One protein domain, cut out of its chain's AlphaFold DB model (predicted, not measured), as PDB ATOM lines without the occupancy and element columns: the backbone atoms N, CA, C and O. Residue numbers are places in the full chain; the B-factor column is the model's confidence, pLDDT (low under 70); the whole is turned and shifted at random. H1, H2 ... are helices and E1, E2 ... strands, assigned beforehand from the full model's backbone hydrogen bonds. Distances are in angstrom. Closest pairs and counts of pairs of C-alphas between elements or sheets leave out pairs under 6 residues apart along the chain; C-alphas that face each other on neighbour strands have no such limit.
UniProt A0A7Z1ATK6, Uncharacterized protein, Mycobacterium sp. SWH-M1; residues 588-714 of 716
ATOM      1  N   ASP A 588     144.053 198.528 125.568       84.94
ATOM      2  CA  ASP A 588     143.490 198.739 124.232       84.94
ATOM      3  C   ASP A 588     144.574 198.775 123.133       84.94
ATOM      4  O   ASP A 588     145.776 198.669 123.391       84.94
ATOM      5  N   SER A 589     144.157 198.912 121.871       76.25
ATOM      6  CA  SER A 589     145.075 198.970 120.723       76.25
ATOM      7  C   SER A 589     146.020 200.173 120.731       76.25
ATOM      8  O   SER A 589     147.044 200.135 120.049       76.25
ATOM      9  N   ASP A 590     145.682 201.216 121.486       76.12
ATOM     10  CA  ASP A 590     146.456 202.448 121.624       76.12
ATOM     11  C   ASP A 590     147.385 202.407 122.854       76.12
ATOM     12  O   ASP A 590     148.177 203.325 123.073       76.12
ATOM     13  N   GLY A 591     147.345 201.319 123.634       82.56
ATOM     14  CA  GLY A 591     148.166 201.119 124.824       82.56
ATOM     15  C   GLY A 591     147.554 201.668 126.115       82.56
ATOM     16  O   GLY A 591     148.241 201.676 127.139       82.56
ATOM     17  N   ASN A 592     146.296 202.121 126.108       85.19
ATOM     18  CA  ASN A 592     145.633 202.643 127.303       85.19
ATOM     19  C   ASN A 592     145.014 201.523 128.142       85.19
ATOM     20  O   ASN A 592     144.553 200.507 127.622       85.19
ATOM     21  N   LEU A 593     144.956 201.734 129.460       87.75
ATOM     22  CA  LEU A 593     144.312 200.807 130.388       87.75
ATOM     23  C   LEU A 593     142.787 200.834 130.240       87.75
ATOM     24  O   LEU A 593     142.166 201.894 130.316       87.75
ATOM     25  N   ILE A 594     142.187 199.653 130.127       88.94
ATOM     26  CA  ILE A 594     140.738 199.458 130.086       88.94
ATOM     27  C   ILE A 594     140.229 199.282 131.523       88.94
ATOM     28  O   ILE A 594     140.478 198.260 132.170       88.94
ATOM     29  N   TYR A 595     139.518 200.288 132.033       88.88
ATOM     30  CA  TYR A 595     138.857 200.255 133.343       88.88
ATOM     31  C   TYR A 595     137.428 199.695 133.228       88.88
ATOM     32  O   TYR A 595     136.828 199.786 132.154       88.88
ATOM     33  N   PRO A 596     136.854 199.133 134.309       88.94
ATOM     34  CA  PRO A 596     135.449 198.740 134.310       88.94
ATOM     35  C   PRO A 596     134.561 199.984 134.168       88.94
ATOM     36  O   PRO A 596     134.631 200.900 134.987       88.94
ATOM     37  N   ASP A 597     133.730 200.019 133.125       83.69
ATOM     38  CA  ASP A 597     132.888 201.177 132.809       83.69
ATOM     39  C   ASP A 597     131.766 201.340 133.844       83.69
ATOM     40  O   ASP A 597     130.866 200.506 133.965       83.69
ATOM     41  N   SER A 598     131.830 202.432 134.607       81.50
ATOM     42  CA  SER A 598     130.902 202.728 135.693       81.50
ATOM     43  C   SER A 598     129.545 203.275 135.236       81.50
ATOM     44  O   SER A 598     128.628 203.367 136.062       81.50
ATOM     45  N   SER A 599     129.410 203.606 133.945       75.94
ATOM     46  CA  SER A 599     128.179 204.087 133.307       75.94
ATOM     47  C   SER A 599     127.278 202.957 132.800       75.94
ATOM     48  O   SER A 599     126.085 203.171 132.559       75.94
ATOM     49  N   LEU A 600     127.824 201.743 132.665       78.00
ATOM     50  CA  LEU A 600     127.062 200.581 132.226       78.00
ATOM     51  C   LEU A 600     126.033 200.158 133.291       78.00
ATOM     52  O   LEU A 600     126.378 200.077 134.476       78.00
ATOM     53  N   PRO A 601     124.786 199.820 132.902       80.62
ATOM     54  CA  PRO A 601     123.763 199.334 133.830       80.62
ATOM     55  C   PRO A 601     124.192 198.106 134.639       80.62
ATOM     56  O   PRO A 601     123.746 197.922 135.771       80.62
ATOM     57  N   GLU A 602     125.057 197.268 134.065       79.69
ATOM     58  CA  GLU A 602     125.590 196.057 134.688       79.69
ATOM     59  C   GLU A 602     126.569 196.354 135.831       79.69
ATOM     60  O   GLU A 602     126.835 195.459 136.632       79.69
ATOM     61  N   LYS A 603     127.088 197.592 135.917       86.75
ATOM     62  CA  LYS A 603     128.039 198.053 136.939       86.75
ATOM     63  C   LYS A 603     129.207 197.068 137.131       86.75
ATOM     64  O   LYS A 603     129.412 196.557 138.234       86.75
ATOM     65  N   PRO A 604     129.999 196.799 136.071       89.44
ATOM     66  CA  PRO A 604     131.047 195.772 136.060       89.44
ATOM     67  C   PRO A 604     132.172 195.996 137.083       89.44
ATOM     68  O   PRO A 604     132.969 195.093 137.312       89.44
ATOM     69  N   TYR A 605     132.241 197.174 137.708       90.56
ATOM     70  CA  TYR A 605     133.167 197.495 138.797       90.56
ATOM     71  C   TYR A 605     132.803 196.838 140.138       90.56
ATOM     72  O   TYR A 605     133.617 196.848 141.062       90.56
ATOM     73  N   ALA A 606     131.587 196.301 140.278       95.00
ATOM     74  CA  ALA A 606     131.080 195.711 141.510       95.00
ATOM     75  C   ALA A 606     130.764 194.224 141.330       95.00
ATOM     76  O   ALA A 606     130.264 193.792 140.291       95.00
ATOM     77  N   ILE A 607     130.991 193.422 142.374       93.00
ATOM     78  CA  ILE A 607     130.507 192.040 142.402       93.00
ATOM     79  C   ILE A 607     128.969 192.076 142.318       93.00
ATOM     80  O   ILE A 607     128.335 192.736 143.157       93.00
ATOM     81  N   PRO A 608     128.344 191.370 141.355       89.38
ATOM     82  CA  PRO A 608     126.898 191.404 141.177       89.38
ATOM     83  C   PRO A 608     126.140 191.085 142.470       89.38
ATOM     84  O   PRO A 608     126.394 190.077 143.127       89.38
ATOM     85  N   GLY A 609     125.193 191.954 142.833       88.75
ATOM     86  CA  GLY A 609     124.374 191.815 144.043       88.75
ATOM     87  C   GLY A 609     124.974 192.404 145.325       88.75
ATOM     88  O   GLY A 609     124.342 192.286 146.372       88.75
ATOM     89  N   THR A 610     126.145 193.046 145.264       93.62
ATOM     90  CA  THR A 610     126.773 193.695 146.436       93.62
ATOM     91  C   THR A 610     126.524 195.200 146.535       93.62
ATOM     92  O   THR A 610     126.891 195.805 147.536       93.62
ATOM     93  N   ILE A 611     125.900 195.803 145.521       93.50
ATOM     94  CA  ILE A 611     125.672 197.250 145.457       93.50
ATOM     95  C   ILE A 611     124.596 197.679 146.458       93.50
ATOM     96  O   ILE A 611     123.460 197.197 146.417       93.50
ATOM     97  N   VAL A 612     124.946 198.648 147.295       92.31
ATOM     98  CA  VAL A 612     124.059 199.356 148.214       92.31
ATOM     99  C   VAL A 612     124.047 200.831 147.800       92.31
ATOM    100  O   VAL A 612     125.044 201.511 148.017       92.31
ATOM    101  N   PRO A 613     122.958 201.344 147.199       83.75
ATOM    102  CA  PRO A 613     122.946 202.684 146.607       83.75
ATOM    103  C   PRO A 613     123.045 203.813 147.644       83.75
ATOM    104  O   PRO A 613     123.756 204.776 147.408       83.75
ATOM    105  N   ASP A 614     122.386 203.694 148.800       85.81
ATOM    106  CA  ASP A 614     122.325 204.750 149.826       85.81
ATOM    107  C   ASP A 614     123.076 204.350 151.107       85.81
ATOM    108  O   ASP A 614     122.507 204.278 152.205       85.81
ATOM    109  N   ALA A 615     124.358 204.030 150.971       87.38
ATOM    110  CA  ALA A 615     125.215 203.682 152.093       87.38
ATOM    111  C   ALA A 615     125.451 204.883 153.024       87.38
ATOM    112  O   ALA A 615     125.515 206.042 152.612       87.38
ATOM    113  N   GLN A 616     125.590 204.593 154.316       84.44
ATOM    114  CA  GLN A 616     125.828 205.596 155.351       84.44
ATOM    115  C   GLN A 616     127.218 205.398 155.936       84.44
ATOM    116  O   GLN A 616     127.508 204.368 156.544       84.44
ATOM    117  N   LEU A 617     128.069 206.410 155.795       85.56
ATOM    118  CA  LEU A 617     129.379 206.419 156.429       85.56
ATOM    119  C   LEU A 617     129.245 206.845 157.894       85.56
ATOM    120  O   LEU A 617     128.723 207.917 158.198       85.56
ATOM    121  N   ALA A 618     129.728 206.018 158.818       86.50
ATOM    122  CA  ALA A 618     129.697 206.356 160.237       86.50
ATOM    123  C   ALA A 618     130.667 207.518 160.545       86.50
ATOM    124  O   ALA A 618     131.810 207.483 160.081       86.50
ATOM    125  N   PRO A 619     130.276 208.515 161.365       91.06
ATOM    126  CA  PRO A 619     131.216 209.515 161.863       91.06
ATOM    127  C   PRO A 619     132.401 208.839 162.566       91.06
ATOM    128  O   PRO A 619     132.216 207.944 163.391       91.06
ATOM    129  N   GLY A 620     133.618 209.266 162.244       90.31
ATOM    130  CA  GLY A 620     134.866 208.688 162.736       90.31
ATOM    131  C   GLY A 620     135.374 207.474 161.951       90.31
ATOM    132  O   GLY A 620     136.453 206.981 162.274       90.31
ATOM    133  N   ALA A 621     134.649 206.985 160.936       93.19
ATOM    134  CA  ALA A 621     135.151 205.911 160.082       93.19
ATOM    135  C   ALA A 621     136.403 206.369 159.317       93.19
ATOM    136  O   ALA A 621     136.441 207.473 158.771       93.19
ATOM    137  N   MET A 622     137.423 205.513 159.295       95.19
ATOM    138  CA  MET A 622     138.671 205.753 158.576       95.19
ATOM    139  C   MET A 622     138.561 205.191 157.161       95.19
ATOM    140  O   MET A 622     138.199 204.027 156.982       95.19
ATOM    141  N   LEU A 623     138.896 206.014 156.174       95.88
ATOM    142  CA  LEU A 623     138.899 205.681 154.752       95.88
ATOM    143  C   LEU A 623     140.267 206.004 154.157       95.88
ATOM    144  O   LEU A 623     141.011 206.823 154.694       95.88
ATOM    145  N   ASP A 624     140.599 205.392 153.032       94.38
ATOM    146  CA  ASP A 624     141.856 205.647 152.343       94.38
ATOM    147  C   ASP A 624     141.719 205.583 150.813       94.38
ATOM    148  O   ASP A 624     140.683 205.195 150.257       94.38
ATOM    149  N   ARG A 625     142.782 206.003 150.119       92.69
ATOM    150  CA  ARG A 625     142.845 206.001 148.658       92.69
ATOM    151  C   ARG A 625     144.269 205.956 148.119       92.69
ATOM    152  O   ARG A 625     145.133 206.683 148.585       92.69
ATOM    153  N   PHE A 626     144.453 205.225 147.022       92.06
ATOM    154  CA  PHE A 626     145.574 205.410 146.096       92.06
ATOM    155  C   PHE A 626     145.164 206.344 144.946       92.06
ATOM    156  O   PHE A 626     144.146 206.117 144.291       92.06
ATOM    157  N   GLY A 627     145.948 207.389 144.682       87.19
ATOM    158  CA  GLY A 627     145.647 208.400 143.664       87.19
ATOM    159  C   GLY A 627     145.215 209.748 144.237       87.19
ATOM    160  O   GLY A 627     144.861 209.873 145.403       87.19
ATOM    161  N   TYR A 628     145.269 210.782 143.396       87.38
ATOM    162  CA  TYR A 628     144.951 212.151 143.799       87.38
ATOM    163  C   TYR A 628     143.478 212.313 144.239       87.38
ATOM    164  O   TYR A 628     142.611 211.589 143.744       87.38
ATOM    165  N   PRO A 629     143.158 213.303 145.100       79.25
ATOM    166  CA  PRO A 629     141.803 213.510 145.633       79.25
ATOM    167  C   PRO A 629     140.738 213.897 144.592       79.25
ATOM    168  O   PRO A 629     139.560 213.982 144.927       79.25
ATOM    169  N   GLY A 630     141.134 214.141 143.339       79.00
ATOM    170  CA  GLY A 630     140.220 214.383 142.220       79.00
ATOM    171  C   GLY A 630     139.513 213.130 141.696       79.00
ATOM    172  O   GLY A 630     138.661 213.255 140.833       79.00
ATOM    173  N   GLY A 631     139.851 211.927 142.170       81.94
ATOM    174  CA  GLY A 631     139.104 210.727 141.790       81.94
ATOM    175  C   GLY A 631     137.833 210.518 142.625       81.94
ATOM    176  O   GLY A 631     137.613 211.192 143.629       81.94
ATOM    177  N   GLU A 632     137.080 209.455 142.320       84.12
ATOM    178  CA  GLU A 632     135.701 209.274 142.829       84.12
ATOM    179  C   GLU A 632     135.467 208.114 143.831       84.12
ATOM    180  O   GLU A 632     134.377 207.956 144.370       84.12
ATOM    181  N   TRP A 633     136.493 207.304 144.119       91.00
ATOM    182  CA  TRP A 633     136.409 206.050 144.870       91.00
ATOM    183  C   TRP A 633     137.214 206.079 146.176       91.00
ATOM    184  O   TRP A 633     138.371 206.506 146.203       91.00
ATOM    185  N   LEU A 634     136.631 205.565 147.253       94.12
ATOM    186  CA  LEU A 634     137.289 205.349 148.546       94.12
ATOM    187  C   LEU A 634     137.192 203.883 148.947       94.12
ATOM    188  O   LEU A 634     136.274 203.180 148.537       94.12
ATOM    189  N   SER A 635     138.096 203.444 149.814       95.94
ATOM    190  CA  SER A 635     137.974 202.161 150.508       95.94
ATOM    191  C   SER A 635     138.028 202.391 152.017       95.94
ATOM    192  O   SER A 635     138.571 203.411 152.457       95.94
ATOM    193  N   PRO A 636     137.494 201.476 152.844       95.94
ATOM    194  CA  PRO A 636     137.843 201.441 154.255       95.94
ATOM    195  C   PRO A 636     139.356 201.427 154.442       95.94
ATOM    196  O   PRO A 636     140.076 200.717 153.728       95.94
ATOM    197  N   HIS A 637     139.822 202.178 155.436       94.31
ATOM    198  CA  HIS A 637     141.233 202.192 155.793       94.31
ATOM    199  C   HIS A 637     141.738 200.776 156.052       94.31
ATOM    200  O   HIS A 637     141.118 200.015 156.797       94.31
ATOM    201  N   GLY A 638     142.854 200.421 155.418       92.00
ATOM    202  CA  GLY A 638     143.457 199.101 155.580       92.00
ATOM    203  C   GLY A 638     143.068 198.076 154.516       92.00
ATOM    204  O   GLY A 638     143.590 196.964 154.551       92.00
ATOM    205  N   THR A 639     142.192 198.419 153.563       95.75
ATOM    206  CA  THR A 639     141.815 197.505 152.468       95.75
ATOM    207  C   THR A 639     143.050 197.143 151.622       95.75
ATOM    208  O   THR A 639     143.668 198.059 151.062       95.75
ATOM    209  N   PRO A 640     143.432 195.857 151.481       95.75
ATOM    210  CA  PRO A 640     144.592 195.459 150.682       95.75
ATOM    211  C   PRO A 640     144.486 195.896 149.215       95.75
ATOM    212  O   PRO A 640     143.408 195.903 148.629       95.75
ATOM    213  N   PHE A 641     145.608 196.226 148.580       95.06
ATOM    214  CA  PHE A 641     145.676 196.701 147.196       95.06
ATOM    215  C   PHE A 641     145.127 195.668 146.196       95.06
ATOM    216  O   PHE A 641     144.411 196.035 145.266       95.06
ATOM    217  N   ALA A 642     145.385 194.375 146.429       94.25
ATOM    218  CA  ALA A 642     144.836 193.276 145.629       94.25
ATOM    219  C   ALA A 642     143.297 193.204 145.696       94.25
ATOM    220  O   ALA A 642     142.635 192.872 144.713       94.25
ATOM    221  N   GLU A 643     142.713 193.566 146.839       96.38
ATOM    222  CA  GLU A 643     141.262 193.571 147.036       96.38
ATOM    223  C   GLU A 643     140.577 194.783 146.387       96.38
ATOM    224  O   GLU A 643     139.364 194.772 146.191       96.38
ATOM    225  N   ARG A 644     141.348 195.807 146.000       95.62
ATOM    226  CA  ARG A 644     140.862 196.996 145.276       95.62
ATOM    227  C   ARG A 644     140.907 196.851 143.759       95.62
ATOM    228  O   ARG A 644     140.453 197.753 143.066       95.62
ATOM    229  N   ALA A 645     141.517 195.778 143.254       94.56
ATOM    230  CA  ALA A 645     141.671 195.504 141.828       94.56
ATOM    231  C   ALA A 645     142.130 196.714 140.989       94.56
ATOM    232  O   ALA A 645     141.602 196.980 139.914       94.56
ATOM    233  N   LEU A 646     143.116 197.462 141.499       92.88
ATOM    234  CA  LEU A 646     143.708 198.624 140.831       92.88
ATOM    235  C   LEU A 646     144.900 198.212 139.946       92.88
ATOM    236  O   LEU A 646     145.575 197.223 140.245       92.88
ATOM    237  N   PRO A 647     145.214 198.977 138.882       91.94
ATOM    238  CA  PRO A 647     146.354 198.670 138.027       91.94
ATOM    239  C   PRO A 647     147.683 198.965 138.748       91.94
ATOM    240  O   PRO A 647     147.703 199.811 139.650       91.94
ATOM    241  N   PRO A 648     148.807 198.339 138.337       88.75
ATOM    242  CA  PRO A 648     150.110 198.496 138.991       88.75
ATOM    243  C   PRO A 648     150.552 199.948 139.191       88.75
ATOM    244  O   PRO A 648     151.032 200.305 140.266       88.75
ATOM    245  N   ASP A 649     150.301 200.815 138.211       88.69
ATOM    246  CA  ASP A 649     150.678 202.230 138.277       88.69
ATOM    247  C   ASP A 649     149.989 202.990 139.420       88.69
ATOM    248  O   ASP A 649     150.509 203.999 139.898       88.69
ATOM    249  N   SER A 650     148.842 202.513 139.915       90.81
ATOM    250  CA  SER A 650     148.170 203.121 141.068       90.81
ATOM    251  C   SER A 650     148.948 202.934 142.373       90.81
ATOM    252  O   SER A 650     148.837 203.784 143.253       90.81
ATOM    253  N   ALA A 651     149.785 201.897 142.490       88.81
ATOM    254  CA  ALA A 651     150.665 201.708 143.648       88.81
ATOM    255  C   ALA A 651     151.773 202.777 143.721       88.81
ATOM    256  O   ALA A 651     152.294 203.059 144.799       88.81
ATOM    257  N   LEU A 652     152.106 203.398 142.583       88.94
ATOM    258  CA  LEU A 652     153.106 204.465 142.466       88.94
ATOM    259  C   LEU A 652     152.515 205.865 142.679       88.94
ATOM    260  O   LEU A 652     153.245 206.855 142.624       88.94
ATOM    261  N   LYS A 653     151.199 205.972 142.897       90.19
ATOM    262  CA  LYS A 653     150.517 207.249 143.137       90.19
ATOM    263  C   LYS A 653     150.525 207.615 144.629       90.19
ATOM    264  O   LYS A 653     150.679 206.735 145.476       90.19
ATOM    265  N   PRO A 654     150.328 208.904 144.967       91.38
ATOM    266  CA  PRO A 654     150.111 209.342 146.344       91.38
ATOM    267  C   PRO A 654     149.027 208.518 147.047       91.38
ATOM    268  O   PRO A 654     147.990 208.228 146.449       91.38
ATOM    269  N   TYR A 655     149.264 208.162 148.306       93.19
ATOM    270  CA  TYR A 655     148.293 207.467 149.149       93.19
ATOM    271  C   TYR A 655     147.750 208.431 150.196       93.19
ATOM    272  O   TYR A 655     148.551 209.105 150.839       93.19
ATOM    273  N   PHE A 656     146.422 208.488 150.319       93.56
ATOM    274  CA  PHE A 656     145.688 209.402 151.185       93.56
ATOM    275  C   PHE A 656     144.892 208.672 152.264       93.56
ATOM    276  O   PHE A 656     144.204 207.701 151.957       93.56
ATOM    277  N   GLU A 657     144.896 209.200 153.487       94.38
ATOM    278  CA  GLU A 657     144.012 208.755 154.575       94.38
ATOM    279  C   GLU A 657     143.035 209.854 155.019       94.38
ATOM    280  O   GLU A 657     143.406 211.015 155.242       94.38
ATOM    281  N   TYR A 658     141.779 209.458 155.214       94.44
ATOM    282  CA  TYR A 658     140.660 210.323 155.562       94.44
ATOM    283  C   TYR A 658     139.905 209.788 156.776       94.44
ATOM    284  O   TYR A 658     139.809 208.582 156.992       94.44
ATOM    285  N   VAL A 659     139.303 210.698 157.534       95.12
ATOM    286  CA  VAL A 659     138.288 210.378 158.536       95.12
ATOM    287  C   VAL A 659     136.956 210.987 158.118       95.12
ATOM    288  O   VAL A 659     136.899 212.118 157.628       95.12
ATOM    289  N   VAL A 660     135.869 210.253 158.331       93.38
ATOM    290  CA  VAL A 660     134.511 210.775 158.174       93.38
ATOM    291  C   VAL A 660     134.227 211.735 159.321       93.38
ATOM    292  O   VAL A 660     134.088 211.328 160.472       93.38
ATOM    293  N   LYS A 661     134.163 213.028 159.019       90.94
ATOM    294  CA  LYS A 661     133.966 214.092 160.004       90.94
ATOM    295  C   LYS A 661     132.495 214.266 160.351       90.94
ATOM    296  O   LYS A 661     132.125 214.189 161.519       90.94
ATOM    297  N   ASP A 662     131.672 214.510 159.338       87.19
ATOM    298  CA  ASP A 662     130.237 214.720 159.501       87.19
ATOM    299  C   ASP A 662     129.476 214.252 158.247       87.19
ATOM    300  O   ASP A 662     129.365 215.007 157.277       87.19
ATOM    301  N   PRO A 663     128.933 213.022 158.245       82.44
ATOM    302  CA  PRO A 663     128.224 212.469 157.094       82.44
ATOM    303  C   PRO A 663     126.926 213.222 156.781       82.44
ATOM    304  O   PRO A 663     126.429 213.140 155.663       82.44
ATOM    305  N   THR A 664     126.390 214.006 157.726       84.12
ATOM    306  CA  THR A 664     125.159 214.784 157.513       84.12
ATOM    307  C   THR A 664     125.374 216.024 156.648       84.12
ATOM    308  O   THR A 664     124.405 216.637 156.205       84.12
ATOM    309  N   ARG A 665     126.635 216.386 156.368       86.44
ATOM    310  CA  ARG A 665     126.983 217.495 155.467       86.44
ATOM    311  C   ARG A 665     126.994 217.113 153.996       86.44
ATOM    312  O   ARG A 665     127.307 217.961 153.162       86.44
ATOM    313  N   LEU A 666     126.650 215.868 153.671       83.94
ATOM    314  CA  LEU A 666     126.421 215.475 152.295       83.94
ATOM    315  C   LEU A 666     125.220 216.277 151.744       83.94
ATOM    316  O   LEU A 666     124.156 216.268 152.372       83.94
ATOM    317  N   PRO A 667     125.364 217.017 150.629       83.25
ATOM    318  CA  PRO A 667     124.286 217.867 150.136       83.25
ATOM    319  C   PRO A 667     123.031 217.067 149.743       83.25
ATOM    320  O   PRO A 667     123.130 215.902 149.357       83.25
ATOM    321  N   PRO A 668     121.830 217.672 149.780       79.50
ATOM    322  CA  PRO A 668     120.611 216.993 149.349       79.50
ATOM    323  C   PRO A 668     120.712 216.443 147.918       79.50
ATOM    324  O   PRO A 668     121.135 217.148 147.004       79.50
ATOM    325  N   GLY A 669     120.284 215.191 147.726       79.94
ATOM    326  CA  GLY A 669     120.292 214.495 146.431       79.94
ATOM    327  C   GLY A 669     121.602 213.777 146.099       79.94
ATOM    328  O   GLY A 669     121.638 213.013 145.142       79.94
ATOM    329  N   TRP A 670     122.653 213.995 146.885       87.06
ATOM    330  CA  TRP A 670     123.872 213.203 146.816       87.06
ATOM    331  C   TRP A 670     123.699 211.925 147.628       87.06
ATOM    332  O   TRP A 670     123.076 211.937 148.693       87.06
ATOM    333  N   HIS A 671     124.282 210.834 147.147       87.75
ATOM    334  CA  HIS A 671     124.275 209.556 147.848       87.75
ATOM    335  C   HIS A 671     125.617 208.842 147.691       87.75
ATOM    336  O   HIS A 671     126.420 209.169 146.815       87.75
ATOM    337  N   ILE A 672     125.890 207.919 148.608       89.50
ATOM    338  CA  ILE A 672     127.123 207.138 148.628       89.50
ATOM    339  C   ILE A 672     126.744 205.710 148.291       89.50
ATOM    340  O   ILE A 672     126.055 205.060 149.068       89.50
ATOM    341  N   GLU A 673     127.230 205.218 147.165       93.50
ATOM    342  CA  GLU A 673     127.099 203.822 146.800       93.50
ATOM    343  C   GLU A 673     128.230 203.013 147.446       93.50
ATOM    344  O   GLU A 673     129.407 203.346 147.314       93.50
ATOM    345  N   GLU A 674     127.879 201.930 148.131       94.62
ATOM    346  CA  GLU A 674     128.816 200.926 148.634       94.62
ATOM    347  C   GLU A 674     128.745 199.677 147.749       94.62
ATOM    348  O   GLU A 674     127.669 199.271 147.313       94.62
ATOM    349  N   SER A 675     129.885 199.051 147.467       96.31
ATOM    350  CA  SER A 675     129.932 197.754 146.779       96.31
ATOM    351  C   SER A 675     131.188 196.967 147.137       96.31
ATOM    352  O   SER A 675     132.162 197.531 147.635       96.31
ATOM    353  N   ALA A 676     131.186 195.658 146.874       96.81
ATOM    354  CA  ALA A 676     132.421 194.881 146.856       96.81
ATOM    355  C   ALA A 676     133.061 194.983 145.464       96.81
ATOM    356  O   ALA A 676     132.371 194.784 144.462       96.81
ATOM    357  N   VAL A 677     134.360 195.277 145.395       97.19
ATOM    358  CA  VAL A 677     135.085 195.495 144.133       97.19
ATOM    359  C   VAL A 677     135.081 194.217 143.293       97.19
ATOM    360  O   VAL A 677     135.411 193.142 143.793       97.19
ATOM    361  N   ALA A 678     134.722 194.306 142.014       95.50
ATOM    362  CA  ALA A 678     134.828 193.172 141.101       95.50
ATOM    363  C   ALA A 678     136.302 192.802 140.818       95.50
ATOM    364  O   ALA A 678     137.168 193.678 140.826       95.50
ATOM    365  N   PRO A 679     136.616 191.527 140.521       95.38
ATOM    366  CA  PRO A 679     137.943 191.152 140.041       95.38
ATOM    367  C   PRO A 679     138.295 191.905 138.746       95.38
ATOM    368  O   PRO A 679     137.537 191.858 137.778       95.38
ATOM    369  N   TRP A 680     139.453 192.566 138.717       94.62
ATOM    370  CA  TRP A 680     139.964 193.316 137.561       94.62
ATOM    371  C   TRP A 680     141.499 193.394 137.599       94.62
ATOM    372  O   TRP A 680     142.098 193.111 138.635       94.62
ATOM    373  N   PHE A 681     142.157 193.735 136.484       93.56
ATOM    374  CA  PHE A 681     143.630 193.842 136.378       93.56
ATOM    375  C   PHE A 681     144.402 192.633 136.959       93.56
ATOM    376  O   PHE A 681     145.431 192.781 137.622       93.56
ATOM    377  N   HIS A 682     143.876 191.421 136.737       92.12
ATOM    378  CA  HIS A 682     144.370 190.149 137.297       92.12
ATOM    379  C   HIS A 682     144.433 190.076 138.832       92.12
ATOM    380  O   HIS A 682     145.093 189.199 139.388       92.12
ATOM    381  N   GLN A 683     143.727 190.963 139.527       93.62
ATOM    382  CA  GLN A 683     143.601 190.959 140.976       93.62
ATOM    383  C   GLN A 683     142.247 190.376 141.405       93.62
ATOM    384  O   GLN A 683     141.260 190.492 140.673       93.62
ATOM    385  N   PRO A 684     142.175 189.755 142.595       93.06
ATOM    386  CA  PRO A 684     140.960 189.096 143.066       93.06
ATOM    387  C   PRO A 684     139.794 190.056 143.335       93.06
ATOM    388  O   PRO A 684     138.650 189.612 143.290       93.06
ATOM    389  N   GLY A 685     140.054 191.340 143.610       94.75
ATOM    390  CA  GLY A 685     139.012 192.252 144.081       94.75
ATOM    391  C   GLY A 685     138.426 191.790 145.422       94.75
ATOM    392  O   GLY A 685     139.086 191.101 146.203       94.75
ATOM    393  N   GLY A 686     137.171 192.143 145.683       94.00
ATOM    394  CA  GLY A 686     136.407 191.718 146.858       94.00
ATOM    395  C   GLY A 686     136.486 192.660 148.060       94.00
ATOM    396  O   GLY A 686     135.723 192.477 149.008       94.00
ATOM    397  N   GLY A 687     137.344 193.679 148.012       95.31
ATOM    398  CA  GLY A 687     137.399 194.731 149.023       95.31
ATOM    399  C   GLY A 687     136.158 195.616 148.971       95.31
ATOM    400  O   GLY A 687     135.488 195.710 147.943       95.31
ATOM    401  N   LEU A 688     135.838 196.282 150.078       96.19
ATOM    402  CA  LEU A 688     134.735 197.237 150.105       96.19
ATOM    403  C   LEU A 688     135.170 198.555 149.453       96.19
ATOM    404  O   LEU A 688     136.271 199.052 149.710       96.19
ATOM    405  N   GLN A 689     134.300 199.141 148.639       96.19
ATOM    406  CA  GLN A 689     134.516 200.452 148.040       96.19
ATOM    407  C   GLN A 689     133.285 201.339 148.173       96.19
ATOM    408  O   GLN A 689     132.149 200.861 148.184       96.19
ATOM    409  N   TYR A 690     133.544 202.639 148.228       94.81
ATOM    410  CA  TYR A 690     132.556 203.701 148.269       94.81
ATOM    411  C   TYR A 690     132.718 204.600 147.049       94.81
ATOM    412  O   TYR A 690     133.825 205.065 146.771       94.81
ATOM    413  N   ARG A 691     131.610 204.870 146.367       91.31
ATOM    414  CA  ARG A 691     131.485 205.795 145.238       91.31
ATOM    415  C   ARG A 691     130.488 206.872 145.623       91.31
ATOM    416  O   ARG A 691     129.451 206.556 146.196       91.31
ATOM    417  N   ILE A 692     130.778 208.133 145.338       86.12
ATOM    418  CA  ILE A 692     129.849 209.222 145.648       86.12
ATOM    419  C   ILE A 692     129.199 209.684 144.366       86.12
ATOM    420  O   ILE A 692     129.891 210.006 143.409       86.12
ATOM    421  N   ILE A 693     127.873 209.711 144.375       84.50
ATOM    422  CA  ILE A 693     127.070 209.984 143.196       84.50
ATOM    423  C   ILE A 693     126.245 211.240 143.468       84.50
ATOM    424  O   ILE A 693     125.451 211.306 144.419       84.50
ATOM    425  N   ALA A 694     126.463 212.246 142.631       80.56
ATOM    426  CA  ALA A 694     125.742 213.504 142.640       80.56
ATOM    427  C   ALA A 694     124.289 213.321 142.132       80.56
ATOM    428  O   ALA A 694     123.952 212.287 141.549       80.56
ATOM    429  N   PRO A 695     123.388 214.304 142.332       76.88
ATOM    430  CA  PRO A 695     121.969 214.172 141.993       76.88
ATOM    431  C   PRO A 695     121.698 213.950 140.500       76.88
ATOM    432  O   PRO A 695     120.640 213.443 140.134       76.88
ATOM    433  N   ASP A 696     122.629 214.362 139.639       75.56
ATOM    434  CA  ASP A 696     122.586 214.172 138.188       75.56
ATOM    435  C   ASP A 696     123.139 212.806 137.738       75.56
ATOM    436  O   ASP A 696     123.149 212.512 136.543       75.56
ATOM    437  N   GLY A 697     123.557 211.958 138.685       75.31
ATOM    438  CA  GLY A 697     124.121 210.636 138.432       75.31
ATOM    439  C   GLY A 697     125.610 210.645 138.088       75.31
ATOM    440  O   GLY A 697     126.145 209.580 137.785       75.31
ATOM    441  N   THR A 698     126.269 211.808 138.122       78.00
ATOM    442  CA  THR A 698     127.718 211.906 137.922       78.00
ATOM    443  C   THR A 698     128.483 211.529 139.182       78.00
ATOM    444  O   THR A 698     127.983 211.648 140.305       78.00
ATOM    445  N   ASP A 699     129.711 211.065 138.985       75.81
ATOM    446  CA  ASP A 699     130.598 210.734 140.085       75.81
ATOM    447  C   ASP A 699     131.248 211.980 140.650       75.81
ATOM    448  O   ASP A 699     131.774 212.825 139.928       75.81
ATOM    449  N   ALA A 700     131.227 212.076 141.969       77.62
ATOM    450  CA  ALA A 700     131.828 213.185 142.666       77.62
ATOM    451  C   ALA A 700     133.210 212.858 143.208       77.62
ATOM    452  O   ALA A 700     133.543 211.713 143.526       77.62
ATOM    453  N   THR A 701     134.013 213.901 143.386       84.44
ATOM    454  CA  THR A 701     135.408 213.755 143.781       84.44
ATOM    455  C   THR A 701     135.571 213.752 145.299       84.44
ATOM    456  O   THR A 701     134.764 214.300 146.052       84.44
ATOM    457  N   ILE A 702     136.684 213.205 145.796       86.69
ATOM    458  CA  ILE A 702     136.992 213.272 147.242       86.69
ATOM    459  C   ILE A 702     137.253 214.711 147.677       86.69
ATOM    460  O   ILE A 702     137.011 215.071 148.829       86.69
ATOM    461  N   THR A 703     137.703 215.554 146.748       84.06
ATOM    462  CA  THR A 703     137.838 216.997 146.964       84.06
ATOM    463  C   THR A 703     136.496 217.622 147.347       84.06
ATOM    464  O   THR A 703     136.463 218.424 148.281       84.06
ATOM    465  N   ASP A 704     135.392 217.190 146.731       82.81
ATOM    466  CA  ASP A 704     134.044 217.670 147.061       82.81
ATOM    467  C   ASP A 704     133.638 217.256 148.476       82.81
ATOM    468  O   ASP A 704     133.182 218.081 149.265       82.81
ATOM    469  N   LEU A 705     133.902 216.003 148.865       81.69
ATOM    470  CA  LEU A 705     133.599 215.521 150.217       81.69
ATOM    471  C   LEU A 705     134.402 216.254 151.298       81.69
ATOM    472  O   LEU A 705     133.890 216.484 152.397       81.69
ATOM    473  N   ILE A 706     135.650 216.629 151.008       84.88
ATOM    474  CA  ILE A 706     136.461 217.472 151.896       84.88
ATOM    475  C   ILE A 706     135.911 218.904 151.919       84.88
ATOM    476  O   ILE A 706     135.842 219.512 152.986       84.88
ATOM    477  N   GLY A 707     135.475 219.431 150.772       81.38
ATOM    478  CA  GLY A 707     134.888 220.767 150.634       81.38
ATOM    479  C   GLY A 707     133.573 220.929 151.401       81.38
ATOM    480  O   GLY A 707     133.417 221.873 152.176       81.38
ATOM    481  N   PHE A 708     132.662 219.961 151.285       83.62
ATOM    482  CA  PHE A 708     131.459 219.858 152.125       83.62
ATOM    483  C   PHE A 708     131.812 219.557 153.586       83.62
ATOM    484  O   PHE A 708     131.020 219.777 154.504       83.62
ATOM    485  N   GLY A 709     133.033 219.066 153.796       86.44
ATOM    486  CA  GLY A 709     133.607 218.624 155.053       86.44
ATOM    487  C   GLY A 709     132.830 217.475 155.686       86.44
ATOM    488  O   GLY A 709     132.685 217.414 156.913       86.44
ATOM    489  N   VAL A 710     132.362 216.584 154.813       88.56
ATOM    490  CA  VAL A 710     131.997 215.200 155.113       88.56
ATOM    491  C   VAL A 710     133.245 214.423 155.517       88.56
ATOM    492  O   VAL A 710     133.208 213.671 156.489       88.56
ATOM    493  N   LEU A 711     134.367 214.661 154.829       91.56
ATOM    494  CA  LEU A 711     135.668 214.065 155.124       91.56
ATOM    495  C   LEU A 711     136.677 215.107 155.600       91.56
ATOM    496  O   LEU A 711     136.616 216.284 155.250       91.56
ATOM    497  N   GLU A 712     137.651 214.644 156.369       90.94
ATOM    498  CA  GLU A 712     138.849 215.392 156.727       90.94
ATOM    499  C   GLU A 712     140.075 214.520 156.447       90.94
ATOM    500  O   GLU A 712     140.102 213.345 156.813       90.94
ATOM    501  N   ARG A 713     141.086 215.073 155.770       90.88
ATOM    502  CA  ARG A 713     142.366 214.380 155.568       90.88
ATOM    503  C   ARG A 713     143.117 214.339 156.895       90.88
ATOM    504  O   ARG A 713     143.331 215.384 157.503       90.88
ATOM    505  N   VAL A 714     143.537 213.149 157.315       87.06
ATOM    506  CA  VAL A 714     144.170 212.922 158.629       87.06
ATOM    507  C   VAL A 714     145.571 212.329 158.548       87.06
ATOM    508  O   VAL A 714     146.326 212.442 159.514       87.06
TER     509      VAL A 714
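Overview. This is residues 588 to 714 of the 716 residues of an uncharacterized protein of Mycobacterium sp. SWH-M1 (UniProt A0A7Z1ATK6). There is little regular structure: loops surround a strongly twisted, curled, antiparallel six-strand sheet, E4 E5 E2 E1 E3 E6, with three short helices at its borders. Named elements, mixed in class, hold 45 of 127 printed residues. It is compact, radius of gyration of the C-alphas 14.2 A, spanning 43 by 31 by 25 A.

Along the chain. Find E1, 622 to 626, from (138.671, 205.753, 158.576), then E2, 633 to 636; H1, 641 to 644; H2, 648 to 652; E3, 655 to 660; E4, 671 to 676; E5, 688 to 693; H3, 702 to 707; and E6, 711 to 713, ending at (142.366, 214.380, 155.568).

Arrangement. Hairpin E4 and E5 has N 673 and O 691 within hydrogen-bond range, 2.8 A. H1 and H2 only graze the sheet; H3 is on it, height over the sheet 7.2 A. H3 has every O i to N i+4 pair within range, H2 0 of 1 but 2 of 2 to N i+3.

Size, cuts and confidence. The printed part has no cut; link E4 to E5 is long; no printed residue is under pLDDT 70.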